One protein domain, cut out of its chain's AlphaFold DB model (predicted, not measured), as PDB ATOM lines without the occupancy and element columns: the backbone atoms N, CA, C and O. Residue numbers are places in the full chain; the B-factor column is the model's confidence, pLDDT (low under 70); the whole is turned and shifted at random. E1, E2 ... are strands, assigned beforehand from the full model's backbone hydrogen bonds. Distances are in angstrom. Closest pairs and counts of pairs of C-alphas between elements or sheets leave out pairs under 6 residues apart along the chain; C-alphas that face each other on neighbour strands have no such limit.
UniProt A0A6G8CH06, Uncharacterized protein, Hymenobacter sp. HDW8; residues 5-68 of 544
ATOM      1  N   ALA A   5     -17.104  20.159 -37.684       90.00
ATOM      2  CA  ALA A   5     -17.674  19.593 -38.902       90.00
ATOM      3  C   ALA A   5     -17.374  20.499 -40.100       90.00
ATOM      4  O   ALA A   5     -18.242  21.225 -40.588       90.00
ATOM      5  N   ASP A   6     -16.109  20.498 -40.518       90.81
ATOM      6  CA  ASP A   6     -15.575  21.336 -41.592       90.81
ATOM      7  C   ASP A   6     -15.051  20.543 -42.799       90.81
ATOM      8  O   ASP A   6     -14.555  21.152 -43.748       90.81
ATOM      9  N   GLU A   7     -15.184  19.210 -42.785       94.12
ATOM     10  CA  GLU A   7     -14.667  18.296 -43.813       94.12
ATOM     11  C   GLU A   7     -13.133  18.358 -43.967       94.12
ATOM     12  O   GLU A   7     -12.582  18.035 -45.017       94.12
ATOM     13  N   GLN A   8     -12.409  18.750 -42.910       95.00
ATOM     14  CA  GLN A   8     -10.945  18.850 -42.909       95.00
ATOM     15  C   GLN A   8     -10.296  17.945 -41.847       95.00
ATOM     16  O   GLN A   8      -9.560  18.429 -40.984       95.00
ATOM     17  N   PRO A   9     -10.467  16.609 -41.913       92.38
ATOM     18  CA  PRO A   9      -9.962  15.694 -40.881       92.38
ATOM     19  C   PRO A   9      -8.435  15.715 -40.714       92.38
ATOM     20  O   PRO A   9      -7.902  15.290 -39.690       92.38
ATOM     21  N   VAL A  10      -7.709  16.253 -41.697       93.62
ATOM     22  CA  VAL A  10      -6.256  16.457 -41.637       93.62
ATOM     23  C   VAL A  10      -5.824  17.523 -40.621       93.62
ATOM     24  O   VAL A  10      -4.661  17.535 -40.228       93.62
ATOM     25  N   GLN A  11      -6.727  18.408 -40.180       89.81
ATOM     26  CA  GLN A  11      -6.419  19.481 -39.224       89.81
ATOM     27  C   GLN A  11      -6.347  18.998 -37.769       89.81
ATOM     28  O   GLN A  11      -5.811  19.694 -36.908       89.81
ATOM     29  N   GLY A  12      -6.831  17.788 -37.480       91.38
ATOM     30  CA  GLY A  12      -6.670  17.154 -36.176       91.38
ATOM     31  C   GLY A  12      -7.804  16.197 -35.834       91.38
ATOM     32  O   GLY A  12      -8.842  16.174 -36.482       91.38
ATOM     33  N   ALA A  13      -7.627  15.441 -34.748       89.69
ATOM     34  CA  ALA A  13      -8.547  14.374 -34.331       89.69
ATOM     35  C   ALA A  13      -9.982  14.831 -34.002       89.69
ATOM     36  O   ALA A  13     -10.862  13.994 -33.822       89.69
ATOM     37  N   LEU A  14     -10.217  16.139 -33.882       89.38
ATOM     38  CA  LEU A  14     -11.533  16.706 -33.601       89.38
ATOM     39  C   LEU A  14     -12.203  17.306 -34.850       89.38
ATOM     40  O   LEU A  14     -13.376  17.667 -34.775       89.38
ATOM     41  N   HIS A  15     -11.490  17.396 -35.977       92.50
ATOM     42  CA  HIS A  15     -12.052  17.782 -37.268       92.50
ATOM     43  C   HIS A  15     -12.619  16.536 -37.943       92.50
ATOM     44  O   HIS A  15     -11.910  15.554 -38.167       92.50
ATOM     45  N   VAL A  16     -13.919  16.536 -38.210       90.25
ATOM     46  CA  VAL A  16     -14.615  15.375 -38.766       90.25
ATOM     47  C   VAL A  16     -14.746  15.512 -40.281       90.25
ATOM     48  O   VAL A  16     -14.859  16.610 -40.818       90.25
ATOM     49  N   GLY A  17     -14.752  14.381 -40.990       93.50
ATOM     50  CA  GLY A  17     -14.880  14.319 -42.455       93.50
ATOM     51  C   GLY A  17     -16.283  14.628 -42.987       93.50
ATOM     52  O   GLY A  17     -16.678  14.068 -44.001       93.50
ATOM     53  N   ILE A  18     -17.052  15.451 -42.275       90.62
ATOM     54  CA  ILE A  18     -18.385  15.910 -42.663       90.62
ATOM     55  C   ILE A  18     -18.439  17.428 -42.512       90.62
ATOM     56  O   ILE A  18     -17.773  17.984 -41.637       90.62
ATOM     57  N   LYS A  19     -19.251  18.086 -43.339       91.44
ATOM     58  CA  LYS A  19     -19.540  19.517 -43.250       91.44
ATOM     59  C   LYS A  19     -21.033  19.732 -43.114       91.44
ATOM     60  O   LYS A  19     -21.803  19.084 -43.816       91.44
ATOM     61  N   LEU A  20     -21.409  20.654 -42.232       89.31
ATOM     62  CA  LEU A  20     -22.809  20.959 -41.990       89.31
ATOM     63  C   LEU A  20     -23.372  21.986 -42.991       89.31
ATOM     64  O   LEU A  20     -22.707  22.968 -43.340       89.31
ATOM     65  N   GLY A  21     -24.598  21.763 -43.454       90.25
ATOM     66  CA  GLY A  21     -25.341  22.627 -44.364       90.25
ATOM     67  C   GLY A  21     -25.928  23.857 -43.665       90.25
ATOM     68  O   GLY A  21     -26.697  23.750 -42.714       90.25
ATOM     69  N   ALA A  22     -25.648  25.055 -44.189       88.25
ATOM     70  CA  ALA A  22     -26.164  26.309 -43.624       88.25
ATOM     71  C   ALA A  22     -27.695  26.478 -43.753       88.25
ATOM     72  O   ALA A  22     -28.263  27.344 -43.097       88.25
ATOM     73  N   GLY A  23     -28.365  25.669 -44.582       90.75
ATOM     74  CA  GLY A  23     -29.824  25.681 -44.754       90.75
ATOM     75  C   GLY A  23     -30.610  24.917 -43.680       90.75
ATOM     76  O   GLY A  23     -31.834  24.989 -43.692       90.75
ATOM     77  N   GLY A  24     -29.922  24.232 -42.760       89.56
ATOM     78  CA  GLY A  24     -30.530  23.372 -41.745       89.56
ATOM     79  C   GLY A  24     -30.528  21.890 -42.130       89.56
ATOM     80  O   GLY A  24     -30.657  21.538 -43.301       89.56
ATOM     81  N   GLU A  25     -30.349  21.023 -41.135       93.88
ATOM     82  CA  GLU A  25     -30.298  19.559 -41.253       93.88
ATOM     83  C   GLU A  25     -30.366  18.905 -39.857       93.88
ATOM     84  O   GLU A  25     -30.628  19.565 -38.849       93.88
ATOM     85  N   GLN A  26     -30.153  17.589 -39.779       89.81
ATOM     86  CA  GLN A  26     -30.181  16.829 -38.532       89.81
ATOM     87  C   GLN A  26     -28.807  16.233 -38.208       89.81
ATOM     88  O   GLN A  26     -28.189  15.582 -39.048       89.81
ATOM     89  N   ILE A  27     -28.364  16.394 -36.960       88.31
ATOM     90  CA  ILE A  27     -27.214  15.685 -36.386       88.31
ATOM     91  C   ILE A  27     -27.699  14.691 -35.332       88.31
ATOM     92  O   ILE A  27     -28.615  14.989 -34.572       88.31
ATOM     93  N   GLY A  28     -27.090  13.507 -35.267       87.12
ATOM     94  CA  GLY A  28     -27.500  12.468 -34.324       87.12
ATOM     95  C   GLY A  28     -26.329  11.722 -33.700       87.12
ATOM     96  O   GLY A  28     -25.343  11.406 -34.369       87.12
ATOM     97  N   LEU A  29     -26.458  11.404 -32.414       85.75
ATOM     98  CA  LEU A  29     -25.577  10.485 -31.705       85.75
ATOM     99  C   LEU A  29     -26.118   9.071 -31.873       85.75
ATOM    100  O   LEU A  29     -27.266   8.797 -31.536       85.75
ATOM    101  N   HIS A  30     -25.279   8.169 -32.372       87.50
ATOM    102  CA  HIS A  30     -25.654   6.782 -32.618       87.50
ATOM    103  C   HIS A  30     -24.701   5.836 -31.887       87.50
ATOM    104  O   HIS A  30     -23.486   6.036 -31.892       87.50
ATOM    105  N   GLN A  31     -25.247   4.782 -31.285       91.00
ATOM    106  CA  GLN A  31     -24.481   3.646 -30.791       91.00
ATOM    107  C   GLN A  31     -24.379   2.593 -31.895       91.00
ATOM    108  O   GLN A  31     -25.397   2.136 -32.416       91.00
ATOM    109  N   VAL A  32     -23.157   2.178 -32.220       88.38
ATOM    110  CA  VAL A  32     -22.903   1.086 -33.168       88.38
ATOM    111  C   VAL A  32     -22.610  -0.192 -32.385       88.38
ATOM    112  O   VAL A  32     -21.603  -0.271 -31.686       88.38
ATOM    113  N   ASN A  33     -23.483  -1.194 -32.508       86.50
ATOM    114  CA  ASN A  33     -23.323  -2.520 -31.906       86.50
ATOM    115  C   ASN A  33     -23.245  -3.573 -33.023       86.50
ATOM    116  O   ASN A  33     -24.262  -4.079 -33.498       86.50
ATOM    117  N   GLY A  34     -22.026  -3.899 -33.463       86.50
ATOM    118  CA  GLY A  34     -21.812  -4.756 -34.631       86.50
ATOM    119  C   GLY A  34     -22.252  -4.050 -35.916       86.50
ATOM    120  O   GLY A  34     -21.744  -2.980 -36.230       86.50
ATOM    121  N   THR A  35     -23.201  -4.634 -36.652       85.38
ATOM    122  CA  THR A  35     -23.834  -4.010 -37.830       85.38
ATOM    123  C   THR A  35     -25.068  -3.168 -37.495       85.38
ATOM    124  O   THR A  35     -25.588  -2.488 -38.376       85.38
ATOM    125  N   ALA A  36     -25.553  -3.193 -36.249       80.62
ATOM    126  CA  ALA A  36     -26.714  -2.412 -35.838       80.62
ATOM    127  C   ALA A  36     -26.314  -0.978 -35.455       80.62
ATOM    128  O   ALA A  36     -25.392  -0.777 -34.660       80.62
ATOM    129  N   ILE A  37     -27.045   0.004 -35.989       87.19
ATOM    130  CA  ILE A  37     -26.916   1.426 -35.654       87.19
ATOM    131  C   ILE A  37     -28.175   1.837 -34.886       87.19
ATOM    132  O   ILE A  37     -29.265   1.858 -35.451       87.19
ATOM    133  N   ASN A  38     -28.023   2.163 -33.603       88.31
ATOM    134  CA  ASN A  38     -29.111   2.631 -32.745       88.31
ATOM    135  C   ASN A  38     -28.961   4.134 -32.499       88.31
ATOM    136  O   ASN A  38     -27.937   4.565 -31.971       88.31
ATOM    137  N   ALA A  39     -29.968   4.936 -32.846       86.44
ATOM    138  CA  ALA A  39     -29.985   6.357 -32.500       86.44
ATOM    139  C   ALA A  39     -30.173   6.534 -30.983       86.44
ATOM    140  O   ALA A  39     -31.074   5.939 -30.395       86.44
ATOM    141  N   LEU A  40     -29.309   7.333 -30.358       86.12
ATOM    142  CA  LEU A  40     -29.371   7.684 -28.937       86.12
ATOM    143  C   LEU A  40     -30.013   9.054 -28.726       86.12
ATOM    144  O   LEU A  40     -30.807   9.220 -27.806       86.12
ATOM    145  N   ASP A  41     -29.648  10.027 -29.560       84.06
ATOM    146  CA  ASP A  41     -30.147  11.400 -29.486       84.06
ATOM    147  C   ASP A  41     -30.008  12.083 -30.851       84.06
ATOM    148  O   ASP A  41     -29.150  11.701 -31.653       84.06
ATOM    149  N   PHE A  42     -30.831  13.092 -31.122       85.38
ATOM    150  CA  PHE A  42     -30.774  13.870 -32.355       85.38
ATOM    151  C   PHE A  42     -31.109  15.343 -32.116       85.38
ATOM    152  O   PHE A  42     -31.918  15.703 -31.266       85.38
ATOM    153  N   LEU A  43     -30.505  16.205 -32.926       84.81
ATOM    154  CA  LEU A  43     -30.804  17.624 -33.017       84.81
ATOM    155  C   LEU A  43     -31.079  17.956 -34.479       84.81
ATOM    156  O   LEU A  43     -30.193  17.833 -35.321       84.81
ATOM    157  N   THR A  44     -32.295  18.407 -34.763       88.38
ATOM    158  CA  THR A  44     -32.606  19.088 -36.022       88.38
ATOM    159  C   THR A  44     -32.381  20.579 -35.818       88.38
ATOM    160  O   THR A  44     -32.881  21.146 -34.845       88.38
ATOM    161  N   PHE A  45     -31.620  21.207 -36.707       85.56
ATOM    162  CA  PHE A  45     -31.401  22.647 -36.702       85.56
ATOM    163  C   PHE A  45     -31.836  23.253 -38.034       85.56
ATOM    164  O   PHE A  45     -31.678  22.646 -39.087       85.56
ATOM    165  N   GLU A  46     -32.389  24.460 -37.969       87.25
ATOM    166  CA  GLU A  46     -32.886  25.202 -39.131       87.25
ATOM    167  C   GLU A  46     -31.763  26.004 -39.809       87.25
ATOM    168  O   GLU A  46     -30.600  25.934 -39.403       87.25
ATOM    169  N   ALA A  47     -32.099  26.802 -40.824       88.44
ATOM    170  CA  ALA A  47     -31.150  27.692 -41.487       88.44
ATOM    171  C   ALA A  47     -30.328  28.525 -40.481       88.44
ATOM    172  O   ALA A  47     -30.868  29.204 -39.605       88.44
ATOM    173  N   GLN A  48     -29.005  28.453 -40.603       84.25
ATOM    174  CA  GLN A  48     -28.060  29.101 -39.700       84.25
ATOM    175  C   GLN A  48     -27.754  30.527 -40.169       84.25
ATOM    176  O   GLN A  48     -27.656  30.805 -41.364       84.25
ATOM    177  N   THR A  49     -27.564  31.436 -39.213       83.12
ATOM    178  CA  THR A  49     -27.077  32.798 -39.473       83.12
ATOM    179  C   THR A  49     -25.585  32.857 -39.166       83.12
ATOM    180  O   THR A  49     -25.141  32.279 -38.174       83.12
ATOM    181  N   ALA A  50     -24.807  33.540 -40.010       82.38
ATOM    182  CA  ALA A  50     -23.376  33.726 -39.777       82.38
ATOM    183  C   ALA A  50     -23.118  34.358 -38.398       82.38
ATOM    184  O   ALA A  50     -23.883  35.210 -37.951       82.38
ATOM    185  N   ASP A  51     -22.052  33.911 -37.733       80.88
ATOM    186  CA  ASP A  51     -21.604  34.399 -36.419       80.88
ATOM    187  C   ASP A  51     -22.614  34.242 -35.263       80.88
ATOM    188  O   ASP A  51     -22.418  34.792 -34.180       80.88
ATOM    189  N   ILE A  52     -23.668  33.440 -35.451       80.00
ATOM    190  CA  ILE A  52     -24.619  33.066 -34.402       80.00
ATOM    191  C   ILE A  52     -24.462  31.581 -34.084       80.00
ATOM    192  O   ILE A  52     -24.595  30.726 -34.956       80.00
ATOM    193  N   SER A  53     -24.216  31.255 -32.816       82.44
ATOM    194  CA  SER A  53     -24.190  29.866 -32.346       82.44
ATOM    195  C   SER A  53     -25.546  29.448 -31.783       82.44
ATOM    196  O   SER A  53     -26.175  30.225 -31.072       82.44
ATOM    197  N   SER A  54     -25.983  28.215 -32.044       79.50
ATOM    198  CA  SER A  54     -27.147  27.608 -31.387       79.50
ATOM    199  C   SER A  54     -26.695  26.736 -30.214       79.50
ATOM    200  O   SER A  54     -25.764  25.941 -30.343       79.50
ATOM    201  N   GLY A  55     -27.332  26.880 -29.058       80.12
ATOM    202  CA  GLY A  55     -26.992  26.127 -27.849       80.12
ATOM    203  C   GLY A  55     -28.108  26.197 -26.814       80.12
ATOM    204  O   GLY A  55     -29.160  26.756 -27.077       80.12
ATOM    205  N   ARG A  56     -27.902  25.664 -25.613       77.00
ATOM    206  CA  ARG A  56     -28.880  25.753 -24.510       77.00
ATOM    207  C   ARG A  56     -28.443  26.836 -23.527       77.00
ATOM    208  O   ARG A  56     -27.259  26.894 -23.227       77.00
ATOM    209  N   GLU A  57     -29.349  27.670 -23.014       67.75
ATOM    210  CA  GLU A  57     -29.003  28.741 -22.045       67.75
ATOM    211  C   GLU A  57     -28.376  28.211 -20.753       67.75
ATOM    212  O   GLU A  57     -27.562  28.896 -20.135       67.75
ATOM    213  N   GLN A  58     -28.739  26.981 -20.382       68.44
ATOM    214  CA  GLN A  58     -28.109  26.222 -19.316       68.44
ATOM    215  C   GLN A  58     -27.665  24.851 -19.830       68.44
ATOM    216  O   GLN A  58     -28.377  24.224 -20.623       68.44
ATOM    217  N   ASP A  59     -26.532  24.353 -19.339       65.06
ATOM    218  CA  ASP A  59     -26.115  22.966 -19.560       65.06
ATOM    219  C   ASP A  59     -27.271  22.002 -19.187       65.06
ATOM    220  O   ASP A  59     -27.691  21.915 -18.034       65.06
ATOM    221  N   GLY A  60     -27.828  21.303 -20.185       66.56
ATOM    222  CA  GLY A  60     -28.947  20.362 -20.018       66.56
ATOM    223  C   GLY A  60     -30.370  20.942 -20.122       66.56
ATOM    224  O   GLY A  60     -31.324  20.164 -20.115       66.56
ATOM    225  N   ALA A  61     -30.563  22.259 -20.280       67.94
ATOM    226  CA  ALA A  61     -31.902  22.862 -20.418       67.94
ATOM    227  C   ALA A  61     -32.646  22.362 -21.662       67.94
ATOM    228  O   ALA A  61     -32.036  22.240 -22.712       67.94
ATOM    229  N   ALA A  62     -33.957  22.112 -21.588       70.00
ATOM    230  CA  ALA A  62     -34.720  21.430 -22.645       70.00
ATOM    231  C   ALA A  62     -34.745  22.137 -24.019       70.00
ATOM    232  O   ALA A  62     -35.017  21.487 -25.027       70.00
ATOM    233  N   THR A  63     -34.463  23.441 -24.073       70.81
ATOM    234  CA  THR A  63     -34.669  24.280 -25.261       70.81
ATOM    235  C   THR A  63     -33.352  24.854 -25.780       70.81
ATOM    236  O   THR A  63     -32.541  25.357 -25.002       70.81
ATOM    237  N   PHE A  64     -33.151  24.795 -27.099       77.19
ATOM    238  CA  PHE A  64     -32.063  25.490 -27.788       77.19
ATOM    239  C   PHE A  64     -32.450  26.944 -28.094       77.19
ATOM    240  O   PHE A  64     -33.594  27.226 -28.442       77.19
ATOM    241  N   VAL A  65     -31.484  27.850 -27.996       77.19
ATOM    242  CA  VAL A  65     -31.582  29.275 -28.320       77.19
ATOM    243  C   VAL A  65     -30.365  29.718 -29.135       77.19
ATOM    244  O   VAL A  65     -29.353  29.017 -29.213       77.19
ATOM    245  N   SER A  66     -30.456  30.906 -29.725       82.25
ATOM    246  CA  SER A  66     -29.376  31.542 -30.478       82.25
ATOM    247  C   SER A  66     -28.533  32.463 -29.594       82.25
ATOM    248  O   SER A  66     -29.067  33.255 -28.822       82.25
ATOM    249  N   PHE A  67     -27.215  32.416 -29.766       72.94
ATOM    250  CA  PHE A  67     -26.243  33.281 -29.101       72.94
ATOM    251  C   PHE A  67     -25.451  34.056 -30.146       72.94
ATOM    252  O   PHE A  67     -24.895  33.470 -31.072       72.94
ATOM    253  N   THR A  68     -25.345  35.367 -29.958       80.00
ATOM    254  CA  THR A  68     -24.511  36.254 -30.785       80.00
ATOM    255  C   THR A  68     -23.046  36.277 -30.346       80.00
ATOM    256  O   THR A  68     -22.208  36.874 -31.008       80.00
TER     257      THR A  68
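Overview. This is residues 5 to 68 of the 544 residues of an uncharacterized protein of Hymenobacter sp. HDW8 (UniProt A0A6G8CH06). A long two-stranded hairpin, E1 and E2, makes a bent arm; near its open end lies a small hairpin, E3 and E4, and residues 5 to 23 loop without a named element. The 64 printed residues have no named helix and four strands, E1 to E4, in two antiparallel sheets: all strand, under half in named elements. It is loose, radius of gyration of the C-alphas 14.1 A, spanning 40 by 31 by 22 A.

Arrangement. Look at hairpin E1, residues 24 to 33, and E2, residues 36 to 46: N 27 and O 43 are within hydrogen-bond range, 2.8 A. E2 bends by 64 degrees at residue 40. In hairpin E3, residues 53 to 56, and E4, residues 64 to 67, find N 65 and O 55 within range, 2.7 A. E2 and E3 are only just apart, closest C-alphas 8.4 A.

Along the chain. Find C-alpha 24 at (-30.530, 23.372, -41.745); E1 runs 28.6 A, E2 28.5 A. E4 ends at C-alpha 67, (-26.243, 33.281, -29.101).

Size, cuts and confidence. The printed part has no cut; residues 57 to 61 are under pLDDT 70.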